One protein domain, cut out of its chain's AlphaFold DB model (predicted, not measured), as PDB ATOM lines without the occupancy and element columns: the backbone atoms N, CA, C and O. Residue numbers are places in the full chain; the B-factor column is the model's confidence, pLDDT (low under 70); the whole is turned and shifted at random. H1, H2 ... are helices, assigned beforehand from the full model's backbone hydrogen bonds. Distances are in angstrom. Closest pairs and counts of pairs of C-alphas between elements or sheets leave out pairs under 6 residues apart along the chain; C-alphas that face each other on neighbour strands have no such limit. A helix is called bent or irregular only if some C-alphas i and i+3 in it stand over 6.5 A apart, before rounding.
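This is residues 16 to 100 and 107 to 171 of the 387 residues of an uncharacterized protein of Acholeplasma axanthum (UniProt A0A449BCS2). Two long helical hairpins, H1 with the bent H2 and H3 with H4, fan out in a flat layer, with H1 and both arms of H2 apart from H3 and H4. The 150 printed residues hold four named helices, H1 to H4, and no named strand: all helix. It is extended, radius of gyration of the C-alphas 24.3 A, spanning 81 by 49 by 18 A.

H2, residues 56 to 98, by hydrogen bonds one helix, is bent: C-alphas 84 and 87 are 6.9 A apart. Arm H2a, residues 56 to 84, touches H1, residues 16 to 51, opposite ways at 11 degrees; closest C-alphas Ile 49 and Ser 56, 6.3 A. H3, residues 107 to 133, touches H4, residues 142 to 166, opposite ways at 3 degrees; closest C-alphas Ile 127 and Ile 151, 6.0 A. In H1, H2a, H2b, from residue 87 to 98, H3 and H4 every O i to N i+4 pair is within hydrogen-bond range.

H1 runs 52.6 A from C-alpha 16 (172.703, 172.775, 270.153); H4 runs 36.4 A to C-alpha 166 (161.985, 182.886, 265.889).

Residues 101 to 106 are not printed; C-alphas 100 and 107 are 19.8 A apart. Eighteen residues are under pLDDT 70, among them 95 to 100.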
ATOM      1  N   SER A  16     171.748 173.665 270.826       74.81
ATOM      2  CA  SER A  16     172.703 172.775 270.153       74.81
ATOM      3  C   SER A  16     173.783 173.561 269.391       74.81
ATOM      4  O   SER A  16     174.970 173.255 269.500       74.81
ATOM      5  N   SER A  17     173.402 174.642 268.697       68.50
ATOM      6  CA  SER A  17     174.333 175.541 267.999       68.50
ATOM      7  C   SER A  17     175.220 176.327 268.961       68.50
ATOM      8  O   SER A  17     176.409 176.479 268.699       68.50
ATOM      9  N   ILE A  18     174.680 176.821 270.079       74.19
ATOM     10  CA  ILE A  18     175.474 177.542 271.089       74.19
ATOM     11  C   ILE A  18     176.512 176.606 271.720       74.19
ATOM     12  O   ILE A  18     177.649 177.015 271.971       74.19
ATOM     13  N   LEU A  19     176.134 175.353 271.978       76.50
ATOM     14  CA  LEU A  19     177.039 174.327 272.489       76.50
ATOM     15  C   LEU A  19     178.112 173.953 271.458       76.50
ATOM     16  O   LEU A  19     179.271 173.814 271.838       76.50
ATOM     17  N   LEU A  20     177.769 173.871 270.167       74.38
ATOM     18  CA  LEU A  20     178.732 173.675 269.075       74.38
ATOM     19  C   LEU A  20     179.739 174.829 268.971       74.38
ATOM     20  O   LEU A  20     180.941 174.580 268.883       74.38
ATOM     21  N   ASP A  21     179.273 176.075 269.048       72.12
ATOM     22  CA  ASP A  21     180.144 177.253 269.010       72.12
ATOM     23  C   ASP A  21     181.095 177.279 270.212       72.12
ATOM     24  O   ASP A  21     182.298 177.481 270.046       72.12
ATOM     25  N   LYS A  22     180.585 177.008 271.423       79.00
ATOM     26  CA  LYS A  22     181.412 176.908 272.637       79.00
ATOM     27  C   LYS A  22     182.414 175.759 272.563       79.00
ATOM     28  O   LYS A  22     183.571 175.939 272.946       79.00
ATOM     29  N   LYS A  23     182.005 174.598 272.038       83.69
ATOM     30  CA  LYS A  23     182.895 173.457 271.785       83.69
ATOM     31  C   LYS A  23     184.033 173.871 270.850       83.69
ATOM     32  O   LYS A  23     185.198 173.605 271.141       83.69
ATOM     33  N   GLN A  24     183.716 174.565 269.758       76.94
ATOM     34  CA  GLN A  24     184.709 175.014 268.785       76.94
ATOM     35  C   GLN A  24     185.636 176.102 269.345       76.94
ATOM     36  O   GLN A  24     186.845 176.043 269.125       76.94
ATOM     37  N   GLU A  25     185.098 177.070 270.089       77.44
ATOM     38  CA  GLU A  25     185.876 178.111 270.770       77.44
ATOM     39  C   GLU A  25     186.878 177.487 271.753       77.44
ATOM     40  O   GLU A  25     188.065 177.807 271.714       77.44
ATOM     41  N   THR A  26     186.430 176.508 272.541       81.19
ATOM     42  CA  THR A  26     187.280 175.782 273.498       81.19
ATOM     43  C   THR A  26     188.368 174.969 272.788       81.19
ATOM     44  O   THR A  26     189.541 175.054 273.153       81.19
ATOM     45  N   LYS A  27     188.031 174.251 271.705       80.94
ATOM     46  CA  LYS A  27     189.022 173.539 270.876       80.94
ATOM     47  C   LYS A  27     190.065 174.479 270.269       80.94
ATOM     48  O   LYS A  27     191.245 174.135 270.214       80.94
ATOM     49  N   ASN A  28     189.646 175.654 269.803       78.38
ATOM     50  CA  ASN A  28     190.552 176.650 269.237       78.38
ATOM     51  C   ASN A  28     191.518 177.201 270.296       78.38
ATOM     52  O   ASN A  28     192.699 177.356 269.994       78.38
ATOM     53  N   LEU A  29     191.046 177.443 271.526       82.62
ATOM     54  CA  LEU A  29     191.897 177.860 272.645       82.62
ATOM     55  C   LEU A  29     192.952 176.798 272.985       82.62
ATOM     56  O   LEU A  29     194.130 177.129 273.060       82.62
ATOM     57  N   ILE A  30     192.564 175.520 273.078       81.69
ATOM     58  CA  ILE A  30     193.497 174.407 273.340       81.69
ATOM     59  C   ILE A  30     194.576 174.319 272.249       81.69
ATOM     60  O   ILE A  30     195.767 174.209 272.543       81.69
ATOM     61  N   LYS A  31     194.182 174.417 270.972       79.75
ATOM     62  CA  LYS A  31     195.129 174.407 269.845       79.75
ATOM     63  C   LYS A  31     196.065 175.616 269.860       79.75
ATOM     64  O   LYS A  31     197.242 175.479 269.530       79.75
ATOM     65  N   LEU A  32     195.560 176.788 270.243       81.31
ATOM     66  CA  LEU A  32     196.354 178.009 270.358       81.31
ATOM     67  C   LEU A  32     197.372 177.915 271.504       81.31
ATOM     68  O   LEU A  32     198.536 178.266 271.315       81.31
ATOM     69  N   GLU A  33     196.971 177.388 272.664       81.25
ATOM     70  CA  GLU A  33     197.884 177.106 273.777       81.25
ATOM     71  C   GLU A  33     198.999 176.136 273.363       81.25
ATOM     72  O   GLU A  33     200.174 176.393 273.635       81.25
ATOM     73  N   ALA A  34     198.656 175.053 272.657       79.06
ATOM     74  CA  ALA A  34     199.629 174.089 272.148       79.06
ATOM     75  C   ALA A  34     200.601 174.729 271.140       79.06
ATOM     76  O   ALA A  34     201.811 174.506 271.212       79.06
ATOM     77  N   ALA A  35     200.106 175.578 270.234       79.00
ATOM     78  CA  ALA A  35     200.945 176.304 269.281       79.00
ATOM     79  C   ALA A  35     201.926 177.261 269.982       79.00
ATOM     80  O   ALA A  35     203.110 177.293 269.637       79.00
ATOM     81  N   ASN A  36     201.464 177.984 271.006       81.12
ATOM     82  CA  ASN A  36     202.301 178.886 271.798       81.12
ATOM     83  C   ASN A  36     203.379 178.124 272.586       81.12
ATOM     84  O   ASN A  36     204.544 178.524 272.565       81.12
ATOM     85  N   LYS A  37     203.028 176.988 273.204       85.50
ATOM     86  CA  LYS A  37     203.992 176.103 273.884       85.50
ATOM     87  C   LYS A  37     205.009 175.496 272.913       85.50
ATOM     88  O   LYS A  37     206.201 175.454 273.203       85.50
ATOM     89  N   LYS A  38     204.584 175.088 271.715       81.12
ATOM     90  CA  LYS A  38     205.500 174.603 270.668       81.12
ATOM     91  C   LYS A  38     206.486 175.692 270.237       81.12
ATOM     92  O   LYS A  38     207.665 175.412 270.024       81.12
ATOM     93  N   LEU A  39     206.022 176.935 270.117       82.50
ATOM     94  CA  LEU A  39     206.877 178.073 269.787       82.50
ATOM     95  C   LEU A  39     207.888 178.369 270.904       82.50
ATOM     96  O   LEU A  39     209.048 178.640 270.596       82.50
ATOM     97  N   SER A  40     207.486 178.288 272.178       82.94
ATOM     98  CA  SER A  40     208.410 178.481 273.303       82.94
ATOM     99  C   SER A  40     209.478 177.388 273.360       82.94
ATOM    100  O   SER A  40     210.648 177.720 273.513       82.94
ATOM    101  N   ILE A  41     209.114 176.118 273.129       84.81
ATOM    102  CA  ILE A  41     210.071 174.997 273.048       84.81
ATOM    103  C   ILE A  41     211.103 175.248 271.938       84.81
ATOM    104  O   ILE A  41     212.304 175.119 272.163       84.81
ATOM    105  N   LYS A  42     210.662 175.682 270.748       82.12
ATOM    106  CA  LYS A  42     211.572 175.998 269.632       82.12
ATOM    107  C   LYS A  42     212.501 177.178 269.924       82.12
ATOM    108  O   LYS A  42     213.655 177.160 269.499       82.12
ATOM    109  N   LYS A  43     212.010 178.210 270.618       84.00
ATOM    110  CA  LYS A  43     212.838 179.353 271.038       84.00
ATOM    111  C   LYS A  43     213.901 178.922 272.048       84.00
ATOM    112  O   LYS A  43     215.072 179.210 271.826       84.00
ATOM    113  N   GLN A  44     213.508 178.153 273.064       86.38
ATOM    114  CA  GLN A  44     214.423 177.596 274.064       86.38
ATOM    115  C   GLN A  44     215.492 176.707 273.424       86.38
ATOM    116  O   GLN A  44     216.668 176.862 273.733       86.38
ATOM    117  N   LEU A  45     215.117 175.844 272.472       85.50
ATOM    118  CA  LEU A  45     216.069 175.025 271.717       85.50
ATOM    119  C   LEU A  45     217.106 175.890 270.982       85.50
ATOM    120  O   LEU A  45     218.301 175.618 271.039       85.50
ATOM    121  N   LYS A  46     216.659 176.953 270.302       84.00
ATOM    122  CA  LYS A  46     217.548 177.862 269.563       84.00
ATOM    123  C   LYS A  46     218.520 178.596 270.492       84.00
ATOM    124  O   LYS A  46     219.673 178.801 270.122       84.00
ATOM    125  N   GLU A  47     218.061 178.995 271.674       84.94
ATOM    126  CA  GLU A  47     218.891 179.639 272.697       84.94
ATOM    127  C   GLU A  47     219.900 178.659 273.310       84.94
ATOM    128  O   GLU A  47     221.076 178.997 273.419       84.94
ATOM    129  N   GLN A  48     219.477 177.428 273.614       81.81
ATOM    130  CA  GLN A  48     220.343 176.372 274.149       81.81
ATOM    131  C   GLN A  48     221.440 175.969 273.157       81.81
ATOM    132  O   GLN A  48     222.606 175.953 273.536       81.81
ATOM    133  N   ILE A  49     221.103 175.766 271.876       81.56
ATOM    134  CA  ILE A  49     222.088 175.468 270.817       81.56
ATOM    135  C   ILE A  49     223.102 176.610 270.662       81.56
ATOM    136  O   ILE A  49     224.274 176.365 270.395       81.56
ATOM    137  N   LYS A  50     222.675 177.869 270.828       81.38
ATOM    138  CA  LYS A  50     223.576 179.028 270.755       81.38
ATOM    139  C   LYS A  50     224.517 179.114 271.966       81.38
ATOM    140  O   LYS A  50     225.610 179.657 271.836       81.38
ATOM    141  N   ALA A  51     224.086 178.619 273.126       77.00
ATOM    142  CA  ALA A  51     224.841 178.659 274.376       77.00
ATOM    143  C   ALA A  51     225.785 177.454 274.568       77.00
ATOM    144  O   ALA A  51     226.804 177.589 275.243       77.00
ATOM    145  N   SER A  52     225.485 176.291 273.978       65.19
ATOM    146  CA  SER A  52     226.270 175.058 274.134       65.19
ATOM    147  C   SER A  52     227.209 174.794 272.946       65.19
ATOM    148  O   SER A  52     226.764 174.792 271.803       65.19
ATOM    149  N   LYS A  53     228.483 174.452 273.199       61.03
ATOM    150  CA  LYS A  53     229.403 173.845 272.200       61.03
ATOM    151  C   LYS A  53     229.141 172.336 271.968       61.03
ATOM    152  O   LYS A  53     229.950 171.668 271.330       61.03
ATOM    153  N   GLU A  54     228.054 171.793 272.516       57.31
ATOM    154  CA  GLU A  54     227.670 170.376 272.438       57.31
ATOM    155  C   GLU A  54     226.906 170.017 271.152       57.31
ATOM    156  O   GLU A  54     226.392 170.884 270.439       57.31
ATOM    157  N   LYS A  55     226.847 168.711 270.851       61.41
ATOM    158  CA  LYS A  55     226.231 168.140 269.644       61.41
ATOM    159  C   LYS A  55     224.763 168.567 269.521       61.41
ATOM    160  O   LYS A  55     223.906 168.142 270.285       61.41
ATOM    161  N   SER A  56     224.478 169.365 268.488       69.69
ATOM    162  CA  SER A  56     223.149 169.907 268.140       69.69
ATOM    163  C   SER A  56     222.028 168.859 268.078       69.69
ATOM    164  O   SER A  56     220.852 169.204 268.187       69.69
ATOM    165  N   ASP A  57     222.384 167.597 267.857       75.69
ATOM    166  CA  ASP A  57     221.444 166.544 267.491       75.69
ATOM    167  C   ASP A  57     220.730 165.948 268.713       75.69
ATOM    168  O   ASP A  57     219.522 165.727 268.647       75.69
ATOM    169  N   ASP A  58     221.399 165.840 269.865       80.94
ATOM    170  CA  ASP A  58     220.779 165.339 271.103       80.94
ATOM    171  C   ASP A  58     219.724 166.326 271.641       80.94
ATOM    172  O   ASP A  58     218.623 165.943 272.045       80.94
ATOM    173  N   LEU A  59     220.009 167.631 271.558       79.81
ATOM    174  CA  LEU A  59     219.071 168.697 271.936       79.81
ATOM    175  C   LEU A  59     217.836 168.740 271.024       79.81
ATOM    176  O   LEU A  59     216.726 169.005 271.497       79.81
ATOM    177  N   LYS A  60     218.007 168.461 269.726       81.69
ATOM    178  CA  LYS A  60     216.889 168.339 268.779       81.69
ATOM    179  C   LYS A  60     215.999 167.148 269.128       81.69
ATOM    180  O   LYS A  60     214.789 167.332 269.201       81.69
ATOM    181  N   ILE A  61     216.582 165.988 269.441       86.31
ATOM    182  CA  ILE A  61     215.834 164.789 269.854       86.31
ATOM    183  C   ILE A  61     214.990 165.072 271.107       86.31
ATOM    184  O   ILE A  61     213.806 164.740 271.152       86.31
ATOM    185  N   ILE A  62     215.554 165.755 272.110       86.38
ATOM    186  CA  ILE A  62     214.817 166.133 273.330       86.38
ATOM    187  C   ILE A  62     213.656 167.086 273.011       86.38
ATOM    188  O   ILE A  62     212.563 166.951 273.573       86.38
ATOM    189  N   ALA A  63     213.871 168.067 272.132       83.94
ATOM    190  CA  ALA A  63     212.823 168.998 271.726       83.94
ATOM    191  C   ALA A  63     211.707 168.303 270.933       83.94
ATOM    192  O   ALA A  63     210.533 168.597 271.163       83.94
ATOM    193  N   ASP A  64     212.057 167.368 270.054       85.75
ATOM    194  CA  ASP A  64     211.096 166.588 269.279       85.75
ATOM    195  C   ASP A  64     210.270 165.666 270.187       85.75
ATOM    196  O   ASP A  64     209.045 165.655 270.074       85.75
ATOM    197  N   ASN A  65     210.887 165.013 271.177       90.88
ATOM    198  CA  ASN A  65     210.167 164.224 272.185       90.88
ATOM    199  C   ASN A  65     209.162 165.078 272.979       90.88
ATOM    200  O   ASN A  65     208.003 164.691 273.119       90.88
ATOM    201  N   LYS A  66     209.552 166.285 273.417       90.00
ATOM    202  CA  LYS A  66     208.639 167.230 274.096       90.00
ATOM    203  C   LYS A  66     207.497 167.706 273.195       90.00
ATOM    204  O   LYS A  66     206.395 167.967 273.672       90.00
ATOM    205  N   ILE A  67     207.750 167.868 271.896       85.62
ATOM    206  CA  ILE A  67     206.716 168.237 270.920       85.62
ATOM    207  C   ILE A  67     205.738 167.075 270.708       85.62
ATOM    208  O   ILE A  67     204.538 167.329 270.586       85.62
ATOM    209  N   THR A  68     206.224 165.833 270.692       88.81
ATOM    210  CA  THR A  68     205.398 164.620 270.601       88.81
ATOM    211  C   THR A  68     204.518 164.455 271.839       88.81
ATOM    212  O   THR A  68     203.304 164.335 271.702       88.81
ATOM    213  N   GLU A  69     205.080 164.588 273.042       90.50
ATOM    214  CA  GLU A  69     204.322 164.551 274.301       90.50
ATOM    215  C   GLU A  69     203.257 165.665 274.356       90.50
ATOM    216  O   GLU A  69     202.092 165.433 274.687       90.50
ATOM    217  N   LEU A  70     203.614 166.888 273.941       86.56
ATOM    218  CA  LEU A  70     202.661 167.995 273.837       86.56
ATOM    219  C   LEU A  70     201.521 167.679 272.857       86.56
ATOM    220  O   LEU A  70     200.384 168.094 273.090       86.56
ATOM    221  N   HIS A  71     201.809 166.973 271.762       84.88
ATOM    222  CA  HIS A  71     200.803 166.552 270.790       84.88
ATOM    223  C   HIS A  71     199.844 165.512 271.386       84.88
ATOM    224  O   HIS A  71     198.632 165.661 271.231       84.88
ATOM    225  N   GLU A  72     200.354 164.528 272.127       90.44
ATOM    226  CA  GLU A  72     199.537 163.532 272.833       90.44
ATOM    227  C   GLU A  72     198.613 164.180 273.871       90.44
ATOM    228  O   GLU A  72     197.395 164.001 273.803       90.44
ATOM    229  N   ILE A  73     199.152 165.037 274.746       90.06
ATOM    230  CA  ILE A  73     198.368 165.773 275.757       90.06
ATOM    231  C   ILE A  73     197.298 166.651 275.094       90.06
ATOM    232  O   ILE A  73     196.172 166.770 275.584       90.06
ATOM    233  N   THR A  74     197.637 167.290 273.972       84.44
ATOM    234  CA  THR A  74     196.685 168.121 273.222       84.44
ATOM    235  C   THR A  74     195.543 167.275 272.667       84.44
ATOM    236  O   THR A  74     194.386 167.675 272.786       84.44
ATOM    237  N   ASN A  75     195.842 166.106 272.099       87.38
ATOM    238  CA  ASN A  75     194.823 165.206 271.561       87.38
ATOM    239  C   ASN A  75     193.933 164.630 272.664       87.38
ATOM    240  O   ASN A  75     192.716 164.615 272.500       87.38
ATOM    241  N   GLN A  76     194.504 164.266 273.814       92.69
ATOM    242  CA  GLN A  76     193.733 163.819 274.973       92.69
ATOM    243  C   GLN A  76     192.731 164.891 275.429       92.69
ATOM    244  O   GLN A  76     191.536 164.624 275.520       92.69
ATOM    245  N   ARG A  77     193.181 166.140 275.601       89.00
ATOM    246  CA  ARG A  77     192.295 167.263 275.962       89.00
ATOM    247  C   ARG A  77     191.234 167.550 274.902       89.00
ATOM    248  O   ARG A  77     190.120 167.946 275.231       89.00
ATOM    249  N   LEU A  78     191.563 167.391 273.619       86.62
ATOM    250  CA  LEU A  78     190.581 167.552 272.546       86.62
ATOM    251  C   LEU A  78     189.494 166.473 272.608       86.62
ATOM    252  O   LEU A  78     188.334 166.811 272.362       86.62
ATOM    253  N   ASN A  79     189.849 165.238 272.967       89.94
ATOM    254  CA  ASN A  79     188.907 164.134 273.156       89.94
ATOM    255  C   ASN A  79     188.020 164.353 274.390       89.94
ATOM    256  O   ASN A  79     186.805 164.224 274.286       89.94
ATOM    257  N   GLU A  80     188.579 164.811 275.515       90.44
ATOM    258  CA  GLU A  80     187.804 165.168 276.718       90.44
ATOM    259  C   GLU A  80     186.730 166.232 276.419       90.44
ATOM    260  O   GLU A  80     185.592 166.142 276.879       90.44
ATOM    261  N   ILE A  81     187.052 167.231 275.585       87.75
ATOM    262  CA  ILE A  81     186.073 168.233 275.128       87.75
ATOM    263  C   ILE A  81     185.001 167.614 274.223       87.75
ATOM    264  O   ILE A  81     183.854 168.069 274.223       87.75
ATOM    265  N   GLU A  82     185.337 166.603 273.423       86.12
ATOM    266  CA  GLU A  82     184.334 165.879 272.642       86.12
ATOM    267  C   GLU A  82     183.380 165.099 273.538       86.12
ATOM    268  O   GLU A  82     182.169 165.284 273.403       86.12
ATOM    269  N   GLU A  83     183.902 164.331 274.489       89.50
ATOM    270  CA  GLU A  83     183.110 163.573 275.461       89.50
ATOM    271  C   GLU A  83     182.233 164.480 276.329       89.50
ATOM    272  O   GLU A  83     181.087 164.147 276.620       89.50
ATOM    273  N   GLN A  84     182.720 165.672 276.685       88.38
ATOM    274  CA  GLN A  84     181.956 166.629 277.479       88.38
ATOM    275  C   GLN A  84     180.790 167.262 276.702       88.38
ATOM    276  O   GLN A  84     179.704 167.448 277.253       88.38
ATOM    277  N   TYR A  85     181.004 167.659 275.442       83.94
ATOM    278  CA  TYR A  85     180.025 168.457 274.691       83.94
ATOM    279  C   TYR A  85     179.082 167.625 273.817       83.94
ATOM    280  O   TYR A  85     177.940 168.042 273.627       83.94
ATOM    281  N   ASN A  86     179.519 166.486 273.275       87.00
ATOM    282  CA  ASN A  86     178.694 165.643 272.400       87.00
ATOM    283  C   ASN A  86     177.351 165.227 273.026       87.00
ATOM    284  O   ASN A  86     176.328 165.518 272.401       87.00
ATOM    285  N   PRO A  87     177.295 164.665 274.252       86.69
ATOM    286  CA  PRO A  87     176.021 164.250 274.844       86.69
ATOM    287  C   PRO A  87     175.091 165.442 275.109       86.69
ATOM    288  O   PRO A  87     173.878 165.344 274.945       86.69
ATOM    289  N   LEU A  88     175.647 166.610 275.455       83.88
ATOM    290  CA  LEU A  88     174.869 167.838 275.648       83.88
ATOM    291  C   LEU A  88     174.282 168.357 274.329       83.88
ATOM    292  O   LEU A  88     173.151 168.842 274.301       83.88
ATOM    293  N   ILE A  89     175.046 168.270 273.238       79.25
ATOM    294  CA  ILE A  89     174.598 168.663 271.899       79.25
ATOM    295  C   ILE A  89     173.502 167.714 271.410       79.25
ATOM    296  O   ILE A  89     172.522 168.184 270.839       79.25
ATOM    297  N   GLU A  90     173.647 166.408 271.626       79.69
ATOM    298  CA  GLU A  90     172.644 165.406 271.245       79.69
ATOM    299  C   GLU A  90     171.339 165.585 272.022       79.69
ATOM    300  O   GLU A  90     170.291 165.747 271.400       79.69
ATOM    301  N   ALA A  91     171.407 165.713 273.349       79.62
ATOM    302  CA  ALA A  91     170.236 166.000 274.176       79.62
ATOM    303  C   ALA A  91     169.553 167.329 273.792       79.62
ATOM    304  O   ALA A  91     168.325 167.441 273.812       79.62
ATOM    305  N   ALA A  92     170.331 168.350 273.410       76.12
ATOM    306  CA  ALA A  92     169.780 169.607 272.910       76.12
ATOM    307  C   ALA A  92     169.092 169.436 271.545       76.12
ATOM    308  O   ALA A  92     168.016 169.995 271.349       76.12
ATOM    309  N   LYS A  93     169.669 168.656 270.621       73.62
ATOM    310  CA  LYS A  93     169.068 168.357 269.309       73.62
ATOM    311  C   LYS A  93     167.770 167.566 269.437       73.62
ATOM    312  O   LYS A  93     166.815 167.866 268.729       73.62
ATOM    313  N   GLU A  94     167.725 166.584 270.331       71.69
ATOM    314  CA  GLU A  94     166.536 165.768 270.583       71.69
ATOM    315  C   GLU A  94     165.387 166.631 271.123       71.69
ATOM    316  O   GLU A  94     164.282 166.621 270.579       71.69
ATOM    317  N   LYS A  95     165.669 167.492 272.111       69.88
ATOM    318  CA  LYS A  95     164.686 168.466 272.609       69.88
ATOM    319  C   LYS A  95     164.279 169.489 271.548       69.88
ATOM    320  O   LYS A  95     163.106 169.829 271.471       69.88
ATOM    321  N   GLU A  96     165.207 169.967 270.716       64.31
ATOM    322  CA  GLU A  96     164.902 170.862 269.588       64.31
ATOM    323  C   GLU A  96     164.011 170.198 268.526       64.31
ATOM    324  O   GLU A  96     163.193 170.886 267.914       64.31
ATOM    325  N   ALA A  97     164.146 168.885 268.319       62.25
ATOM    326  CA  ALA A  97     163.309 168.105 267.412       62.25
ATOM    327  C   ALA A  97     161.880 167.901 267.949       62.25
ATOM    328  O   ALA A  97     160.938 167.838 267.164       62.25
ATOM    329  N   LEU A  98     161.715 167.863 269.276       60.75
ATOM    330  CA  LEU A  98     160.420 167.800 269.967       60.75
ATOM    331  C   LEU A  98     159.656 169.141 269.989       60.75
ATOM    332  O   LEU A  98     158.462 169.152 270.289       60.75
ATOM    333  N   ILE A  99     160.296 170.274 269.662       59.25
ATOM    334  CA  ILE A  99     159.613 171.576 269.567       59.25
ATOM    335  C   ILE A  99     158.721 171.583 268.315       59.25
ATOM    336  O   ILE A  99     159.184 171.820 267.197       59.25
ATOM    337  N   VAL A 100     157.418 171.362 268.508       52.44
ATOM    338  CA  VAL A 100     156.391 171.499 267.464       52.44
ATOM    339  C   VAL A 100     156.326 172.965 267.016       52.44
ATOM    340  O   VAL A 100     155.965 173.849 267.791       52.44
ATOM    341  N   ASN A 107     149.082 188.437 261.634       71.31
ATOM    342  CA  ASN A 107     149.214 189.366 262.764       71.31
ATOM    343  C   ASN A 107     150.368 188.996 263.711       71.31
ATOM    344  O   ASN A 107     151.110 189.872 264.172       71.31
ATOM    345  N   GLU A 108     150.558 187.701 263.985       74.06
ATOM    346  CA  GLU A 108     151.699 187.208 264.770       74.06
ATOM    347  C   GLU A 108     153.021 187.540 264.047       74.06
ATOM    348  O   GLU A 108     153.941 188.097 264.657       74.06
ATOM    349  N   LYS A 109     153.064 187.340 262.720       75.81
ATOM    350  CA  LYS A 109     154.217 187.675 261.871       75.81
ATOM    351  C   LYS A 109     154.537 189.164 261.874       75.81
ATOM    352  O   LYS A 109     155.714 189.533 261.971       75.81
ATOM    353  N   GLU A 110     153.536 190.031 261.754       75.56
ATOM    354  CA  GLU A 110     153.727 191.485 261.808       75.56
ATOM    355  C   GLU A 110     154.257 191.932 263.171       75.56
ATOM    356  O   GLU A 110     155.255 192.658 263.239       75.56
ATOM    357  N   THR A 111     153.681 191.407 264.254       82.19
ATOM    358  CA  THR A 111     154.111 191.690 265.629       82.19
ATOM    359  C   THR A 111     155.562 191.262 265.858       82.19
ATOM    360  O   THR A 111     156.386 192.048 266.341       82.19
ATOM    361  N   ARG A 112     155.925 190.037 265.458       83.88
ATOM    362  CA  ARG A 112     157.297 189.522 265.555       83.88
ATOM    363  C   ARG A 112     158.273 190.336 264.709       83.88
ATOM    364  O   ARG A 112     159.349 190.707 265.184       83.88
ATOM    365  N   THR A 113     157.900 190.673 263.476       81.94
ATOM    366  CA  THR A 113     158.737 191.489 262.583       81.94
ATOM    367  C   THR A 113     158.951 192.897 263.149       81.94
ATOM    368  O   THR A 113     160.068 193.419 263.079       81.94
ATOM    369  N   GLY A 114     157.925 193.484 263.775       83.62
ATOM    370  CA  GLY A 114     158.014 194.748 264.503       83.62
ATOM    371  C   GLY A 114     158.990 194.682 265.681       83.62
ATOM    372  O   GLY A 114     159.906 195.503 265.764       83.62
ATOM    373  N   LYS A 115     158.884 193.652 266.536       87.38
ATOM    374  CA  LYS A 115     159.824 193.417 267.651       87.38
ATOM    375  C   LYS A 115     161.271 193.282 267.159       87.38
ATOM    376  O   LYS A 115     162.161 193.958 267.675       87.38
ATOM    377  N   ILE A 116     161.508 192.501 266.099       84.25
ATOM    378  CA  ILE A 116     162.839 192.344 265.482       84.25
ATOM    379  C   ILE A 116     163.367 193.684 264.949       84.25
ATOM    380  O   ILE A 116     164.553 193.988 265.100       84.25
ATOM    381  N   LYS A 117     162.514 194.495 264.314       88.56
ATOM    382  CA  LYS A 117     162.897 195.814 263.792       88.56
ATOM    383  C   LYS A 117     163.322 196.755 264.923       88.56
ATOM    384  O   LYS A 117     164.360 197.404 264.793       88.56
ATOM    385  N   ASN A 118     162.587 196.771 266.033       89.62
ATOM    386  CA  ASN A 118     162.896 197.601 267.199       89.62
ATOM    387  C   ASN A 118     164.207 197.182 267.877       89.62
ATOM    388  O   ASN A 118     165.052 198.036 268.147       89.62
ATOM    389  N   ILE A 119     164.438 195.875 268.054       87.44
ATOM    390  CA  ILE A 119     165.717 195.340 268.557       87.44
ATOM    391  C   ILE A 119     166.873 195.777 267.647       87.44
ATOM    392  O   ILE A 119     167.908 196.253 268.118       87.44
ATOM    393  N   LYS A 120     166.697 195.665 266.322       88.31
ATOM    394  CA  LYS A 120     167.707 196.097 265.346       88.31
ATOM    395  C   LYS A 120     168.003 197.583 265.412       88.31
ATOM    396  O   LYS A 120     169.171 197.953 265.310       88.31
ATOM    397  N   LEU A 121     166.977 198.411 265.573       91.19
ATOM    398  CA  LEU A 121     167.139 199.852 265.673       91.19
ATOM    399  C   LEU A 121     167.898 200.227 266.951       91.19
ATOM    400  O   LEU A 121     168.923 200.894 266.857       91.19
ATOM    401  N   LYS A 122     167.471 199.707 268.109       90.69
ATOM    402  CA  LYS A 122     168.096 199.977 269.413       90.69
ATOM    403  C   LYS A 122     169.583 199.614 269.428       90.69
ATOM    404  O   LYS A 122     170.422 200.440 269.776       90.69
ATOM    405  N   VAL A 123     169.923 198.407 268.974       86.31
ATOM    406  CA  VAL A 123     171.320 197.942 268.938       86.31
ATOM    407  C   VAL A 123     172.146 198.723 267.915       86.31
ATOM    408  O   VAL A 123     173.318 199.004 268.156       86.31
ATOM    409  N   LYS A 124     171.560 199.115 266.775       90.62
ATOM    410  CA  LYS A 124     172.254 199.951 265.786       90.62
ATOM    411  C   LYS A 124     172.650 201.302 266.386       90.62
ATOM    412  O   LYS A 124     173.789 201.706 266.170       90.62
ATOM    413  N   THR A 125     171.752 201.941 267.140       88.25
ATOM    414  CA  THR A 125     172.016 203.209 267.839       88.25
ATOM    415  C   THR A 125     173.151 203.058 268.854       88.25
ATOM    416  O   THR A 125     174.154 203.768 268.766       88.25
ATOM    417  N   GLN A 126     173.088 202.036 269.711       86.12
ATOM    418  CA  GLN A 126     174.147 201.755 270.690       86.12
ATOM    419  C   GLN A 126     175.500 201.463 270.023       86.12
ATOM    420  O   GLN A 126     176.549 201.901 270.487       86.12
ATOM    421  N   ILE A 127     175.513 200.735 268.901       87.44
ATOM    422  CA  ILE A 127     176.751 200.478 268.152       87.44
ATOM    423  C   ILE A 127     177.286 201.761 267.509       87.44
ATOM    424  O   ILE A 127     178.503 201.919 267.448       87.44
ATOM    425  N   SER A 128     176.435 202.659 267.001       86.00
ATOM    426  CA  SER A 128     176.910 203.941 266.463       86.00
ATOM    427  C   SER A 128     177.530 204.825 267.539       86.00
ATOM    428  O   SER A 128     178.584 205.395 267.276       86.00
ATOM    429  N   GLU A 129     176.952 204.866 268.739       83.25
ATOM    430  CA  GLU A 129     177.507 205.586 269.894       83.25
ATOM    431  C   GLU A 129     178.872 205.009 270.294       83.25
ATOM    432  O   GLU A 129     179.870 205.723 270.298       83.25
ATOM    433  N   ASN A 130     178.965 203.689 270.491       79.94
ATOM    434  CA  ASN A 130     180.237 203.030 270.809       79.94
ATOM    435  C   ASN A 130     181.290 203.212 269.698       79.94
ATOM    436  O   ASN A 130     182.477 203.348 269.972       79.94
ATOM    437  N   LYS A 131     180.883 203.243 268.422       86.56
ATOM    438  CA  LYS A 131     181.797 203.538 267.307       86.56
ATOM    439  C   LYS A 131     182.253 204.993 267.269       86.56
ATOM    440  O   LYS A 131     183.331 205.241 266.740       86.56
ATOM    441  N   ALA A 132     181.441 205.935 267.745       85.81
ATOM    442  CA  ALA A 132     181.855 207.324 267.892       85.81
ATOM    443  C   ALA A 132     182.912 207.442 268.999       85.81
ATOM    444  O   ALA A 132     183.955 208.038 268.752       85.81
ATOM    445  N   LEU A 133     182.708 206.764 270.135       79.50
ATOM    446  CA  LEU A 133     183.690 206.674 271.225       79.50
ATOM    447  C   LEU A 133     185.010 206.023 270.779       79.50
ATOM    448  O   LEU A 133     186.083 206.506 271.108       79.50
ATOM    449  N   LEU A 134     184.975 204.984 269.933       82.25
ATOM    450  CA  LEU A 134     186.207 204.395 269.376       82.25
ATOM    451  C   LEU A 134     187.063 205.380 268.565       82.25
ATOM    452  O   LEU A 134     188.237 205.103 268.339       82.25
ATOM    453  N   LYS A 135     186.492 206.485 268.069       85.56
ATOM    454  CA  LYS A 135     187.257 207.506 267.338       85.56
ATOM    455  C   LYS A 135     187.980 208.480 268.265       85.56
ATOM    456  O   LYS A 135     188.865 209.179 267.787       85.56
ATOM    457  N   THR A 136     187.590 208.549 269.535       79.94
ATOM    458  CA  THR A 136     188.140 209.490 270.521       79.94
ATOM    459  C   THR A 136     189.162 208.843 271.457       79.94
ATOM    460  O   THR A 136     189.771 209.550 272.246       79.94
ATOM    461  N   VAL A 137     189.347 207.521 271.382       79.50
ATOM    462  CA  VAL A 137     190.191 206.726 272.290       79.50
ATOM    463  C   VAL A 137     191.380 206.121 271.523       79.50
ATOM    464  O   VAL A 137     191.227 205.698 270.374       79.50
ATOM    465  N   GLU A 138     192.562 206.057 272.145       82.06
ATOM    466  CA  GLU A 138     193.770 205.459 271.550       82.06
ATOM    467  C   GLU A 138     193.630 203.949 271.311       82.06
ATOM    468  O   GLU A 138     193.126 203.212 272.157       82.06
ATOM    469  N   LYS A 139     194.126 203.468 270.162       77.19
ATOM    470  CA  LYS A 139     193.900 202.096 269.663       77.19
ATOM    471  C   LYS A 139     194.460 200.973 270.542       77.19
ATOM    472  O   LYS A 139     193.921 199.871 270.476       77.19
ATOM    473  N   ASP A 140     195.497 201.240 271.329       76.00
ATOM    474  CA  ASP A 140     196.169 200.231 272.162       76.00
ATOM    475  C   ASP A 140     195.785 200.330 273.651       76.00
ATOM    476  O   ASP A 140     196.291 199.576 274.480       76.00
ATOM    477  N   SER A 141     194.850 201.224 273.995       76.81
ATOM    478  CA  SER A 141     194.348 201.384 275.363       76.81
ATOM    479  C   SER A 141     193.413 200.242 275.793       76.81
ATOM    480  O   SER A 141     192.720 199.614 274.980       76.81
ATOM    481  N   GLU A 142     193.334 199.995 277.104       75.94
ATOM    482  CA  GLU A 142     192.357 199.060 277.680       75.94
ATOM    483  C   GLU A 142     190.910 199.475 277.364       75.94
ATOM    484  O   GLU A 142     190.080 198.627 277.022       75.94
ATOM    485  N   GLU A 143     190.620 200.780 277.372       70.50
ATOM    486  CA  GLU A 143     189.308 201.339 277.025       70.50
ATOM    487  C   GLU A 143     188.893 201.001 275.586       70.50
ATOM    488  O   GLU A 143     187.754 200.589 275.342       70.50
ATOM    489  N   TYR A 144     189.813 201.089 274.620       78.56
ATOM    490  CA  TYR A 144     189.534 200.729 273.228       78.56
ATOM    491  C   TYR A 144     189.158 199.247 273.081       78.56
ATOM    492  O   TYR A 144     188.200 198.897 272.375       78.56
ATOM    493  N   ASN A 145     189.873 198.367 273.784       72.75
ATOM    494  CA  ASN A 145     189.583 196.934 273.796       72.75
ATOM    495  C   ASN A 145     188.227 196.630 274.449       72.75
ATOM    496  O   ASN A 145     187.450 195.836 273.902       72.75
ATOM    497  N   LEU A 146     187.894 197.318 275.545       76.25
ATOM    498  CA  LEU A 146     186.618 197.180 276.243       76.25
ATOM    499  C   LEU A 146     185.435 197.618 275.364       76.25
ATOM    500  O   LEU A 146     184.452 196.883 275.232       76.25
ATOM    501  N   ILE A 147     185.542 198.763 274.681       74.81
ATOM    502  CA  ILE A 147     184.494 199.259 273.772       74.81
ATOM    503  C   ILE A 147     184.298 198.289 272.595       74.81
ATOM    504  O   ILE A 147     183.169 197.969 272.205       74.81
ATOM    505  N   LYS A 148     185.389 197.750 272.038       82.75
ATOM    506  CA  LYS A 148     185.333 196.749 270.961       82.75
ATOM    507  C   LYS A 148     184.669 195.447 271.423       82.75
ATOM    508  O   LYS A 148     183.860 194.876 270.680       82.75
ATOM    509  N   GLN A 149     184.967 194.992 272.640       78.50
ATOM    510  CA  GLN A 149     184.325 193.828 273.249       78.50
ATOM    511  C   GLN A 149     182.834 194.083 273.497       78.50
ATOM    512  O   GLN A 149     182.014 193.237 273.139       78.50
ATOM    513  N   ASN A 150     182.461 195.267 273.988       79.69
ATOM    514  CA  ASN A 150     181.067 195.660 274.183       79.69
ATOM    515  C   ASN A 150     180.274 195.628 272.864       79.69
ATOM    516  O   ASN A 150     179.209 195.019 272.790       79.69
ATOM    517  N   ILE A 151     180.829 196.168 271.770       78.31
ATOM    518  CA  ILE A 151     180.210 196.079 270.433       78.31
ATOM    519  C   ILE A 151     180.000 194.617 270.008       78.31
ATOM    520  O   ILE A 151     178.975 194.288 269.401       78.31
ATOM    521  N   LYS A 152     180.959 193.726 270.295       82.19
ATOM    522  CA  LYS A 152     180.838 192.291 269.992       82.19
ATOM    523  C   LYS A 152     179.713 191.651 270.816       82.19
ATOM    524  O   LYS A 152     178.894 190.927 270.250       82.19
ATOM    525  N   THR A 153     179.628 191.968 272.106       77.62
ATOM    526  CA  THR A 153     178.577 191.491 273.015       77.62
ATOM    527  C   THR A 153     177.194 191.995 272.604       77.62
ATOM    528  O   THR A 153     176.265 191.198 272.514       77.62
ATOM    529  N   LEU A 154     177.053 193.273 272.243       79.12
ATOM    530  CA  LEU A 154     175.795 193.848 271.750       79.12
ATOM    531  C   LEU A 154     175.282 193.125 270.497       79.12
ATOM    532  O   LEU A 154     174.102 192.784 270.415       79.12
ATOM    533  N   LYS A 155     176.171 192.830 269.539       77.88
ATOM    534  CA  LYS A 155     175.819 192.040 268.346       77.88
ATOM    535  C   LYS A 155     175.417 190.608 268.696       77.88
ATOM    536  O   LYS A 155     174.491 190.071 268.092       77.88
ATOM    537  N   LYS A 156     176.100 189.986 269.659       74.12
ATOM    538  CA  LYS A 156     175.779 188.630 270.124       74.12
ATOM    539  C   LYS A 156     174.399 188.590 270.789       74.12
ATOM    540  O   LYS A 156     173.565 187.780 270.400       74.12
ATOM    541  N   ASN A 157     174.125 189.522 271.698       74.00
ATOM    542  CA  ASN A 157     172.840 189.631 272.392       74.00
ATOM    543  C   ASN A 157     171.689 189.910 271.419       74.00
ATOM    544  O   ASN A 157     170.635 189.289 271.523       74.00
ATOM    545  N   GLN A 158     171.907 190.778 270.427       83.69
ATOM    546  CA  GLN A 158     170.949 191.018 269.348       83.69
ATOM    547  C   GLN A 158     170.568 189.731 268.611       83.69
ATOM    548  O   GLN A 158     169.388 189.486 268.365       83.69
ATOM    549  N   ASN A 159     171.565 188.936 268.220       70.62
ATOM    550  CA  ASN A 159     171.327 187.699 267.486       70.62
ATOM    551  C   ASN A 159     170.536 186.704 268.337       70.62
ATOM    552  O   ASN A 159     169.557 186.157 267.838       70.62
ATOM    553  N   ASN A 160     170.895 186.541 269.612       70.81
ATOM    554  CA  ASN A 160     170.185 185.653 270.534       70.81
ATOM    555  C   ASN A 160     168.708 186.054 270.683       70.81
ATOM    556  O   ASN A 160     167.834 185.229 270.453       70.81
ATOM    557  N   GLN A 161     168.416 187.339 270.909       74.25
ATOM    558  CA  GLN A 161     167.031 187.823 271.022       74.25
ATOM    559  C   GLN A 161     166.203 187.599 269.747       74.25
ATOM    560  O   GLN A 161     165.006 187.329 269.808       74.25
ATOM    561  N   ILE A 162     166.819 187.728 268.567       76.88
ATOM    562  CA  ILE A 162     166.139 187.456 267.293       76.88
ATOM    563  C   ILE A 162     165.886 185.954 267.122       76.88
ATOM    564  O   ILE A 162     164.860 185.579 266.558       76.88
ATOM    565  N   ILE A 163     166.810 185.106 267.574       69.06
ATOM    566  CA  ILE A 163     166.661 183.648 267.542       69.06
ATOM    567  C   ILE A 163     165.522 183.217 268.470       69.06
ATOM    568  O   ILE A 163     164.653 182.476 268.019       69.06
ATOM    569  N   ASP A 164     165.459 183.757 269.688       73.31
ATOM    570  CA  ASP A 164     164.389 183.471 270.650       73.31
ATOM    571  C   ASP A 164     163.012 183.843 270.095       73.31
ATOM    572  O   ASP A 164     162.075 183.055 270.162       73.31
ATOM    573  N   LEU A 165     162.892 185.004 269.441       76.88
ATOM    574  CA  LEU A 165     161.646 185.413 268.776       76.88
ATOM    575  C   LEU A 165     161.246 184.504 267.605       76.88
ATOM    576  O   LEU A 165     160.089 184.512 267.195       76.88
ATOM    577  N   ASN A 166     162.193 183.768 267.032       72.62
ATOM    578  CA  ASN A 166     161.985 182.886 265.889       72.62
ATOM    579  C   ASN A 166     161.850 181.405 266.298       72.62
ATOM    580  O   ASN A 166     161.633 180.569 265.422       72.62
ATOM    581  N   LYS A 167     161.977 181.092 267.595       68.06
ATOM    582  CA  LYS A 167     162.037 179.739 268.172       68.06
ATOM    583  C   LYS A 167     160.852 178.845 267.798       68.06
ATOM    584  O   LYS A 167     161.035 177.656 267.565       68.06
ATOM    585  N   GLU A 168     159.658 179.418 267.713       61.75
ATOM    586  CA  GLU A 168     158.402 178.671 267.543       61.75
ATOM    587  C   GLU A 168     157.847 178.732 266.109       61.75
ATOM    588  O   GLU A 168     156.771 178.201 265.833       61.75
ATOM    589  N   VAL A 169     158.575 179.367 265.181       65.00
ATOM    590  CA  VAL A 169     158.074 179.705 263.841       65.00
ATOM    591  C   VAL A 169     158.629 178.766 262.770       65.00
ATOM    592  O   VAL A 169     159.841 178.592 262.615       65.00
ATOM    593  N   GLU A 170     157.737 178.211 261.949       59.75
ATOM    594  CA  GLU A 170     158.105 177.481 260.736       59.75
ATOM    595  C   GLU A 170     158.424 178.461 259.586       59.75
ATOM    596  O   GLU A 170     157.542 179.065 258.973       59.75
ATOM    597  N   PHE A 171     159.711 178.652 259.275       57.12
ATOM    598  CA  PHE A 171     160.126 179.468 258.130       57.12
ATOM    599  C   PHE A 171     160.085 178.647 256.844       57.12
ATOM    600  O   PHE A 171     160.939 177.791 256.632       57.12
TER     601      PHE A 171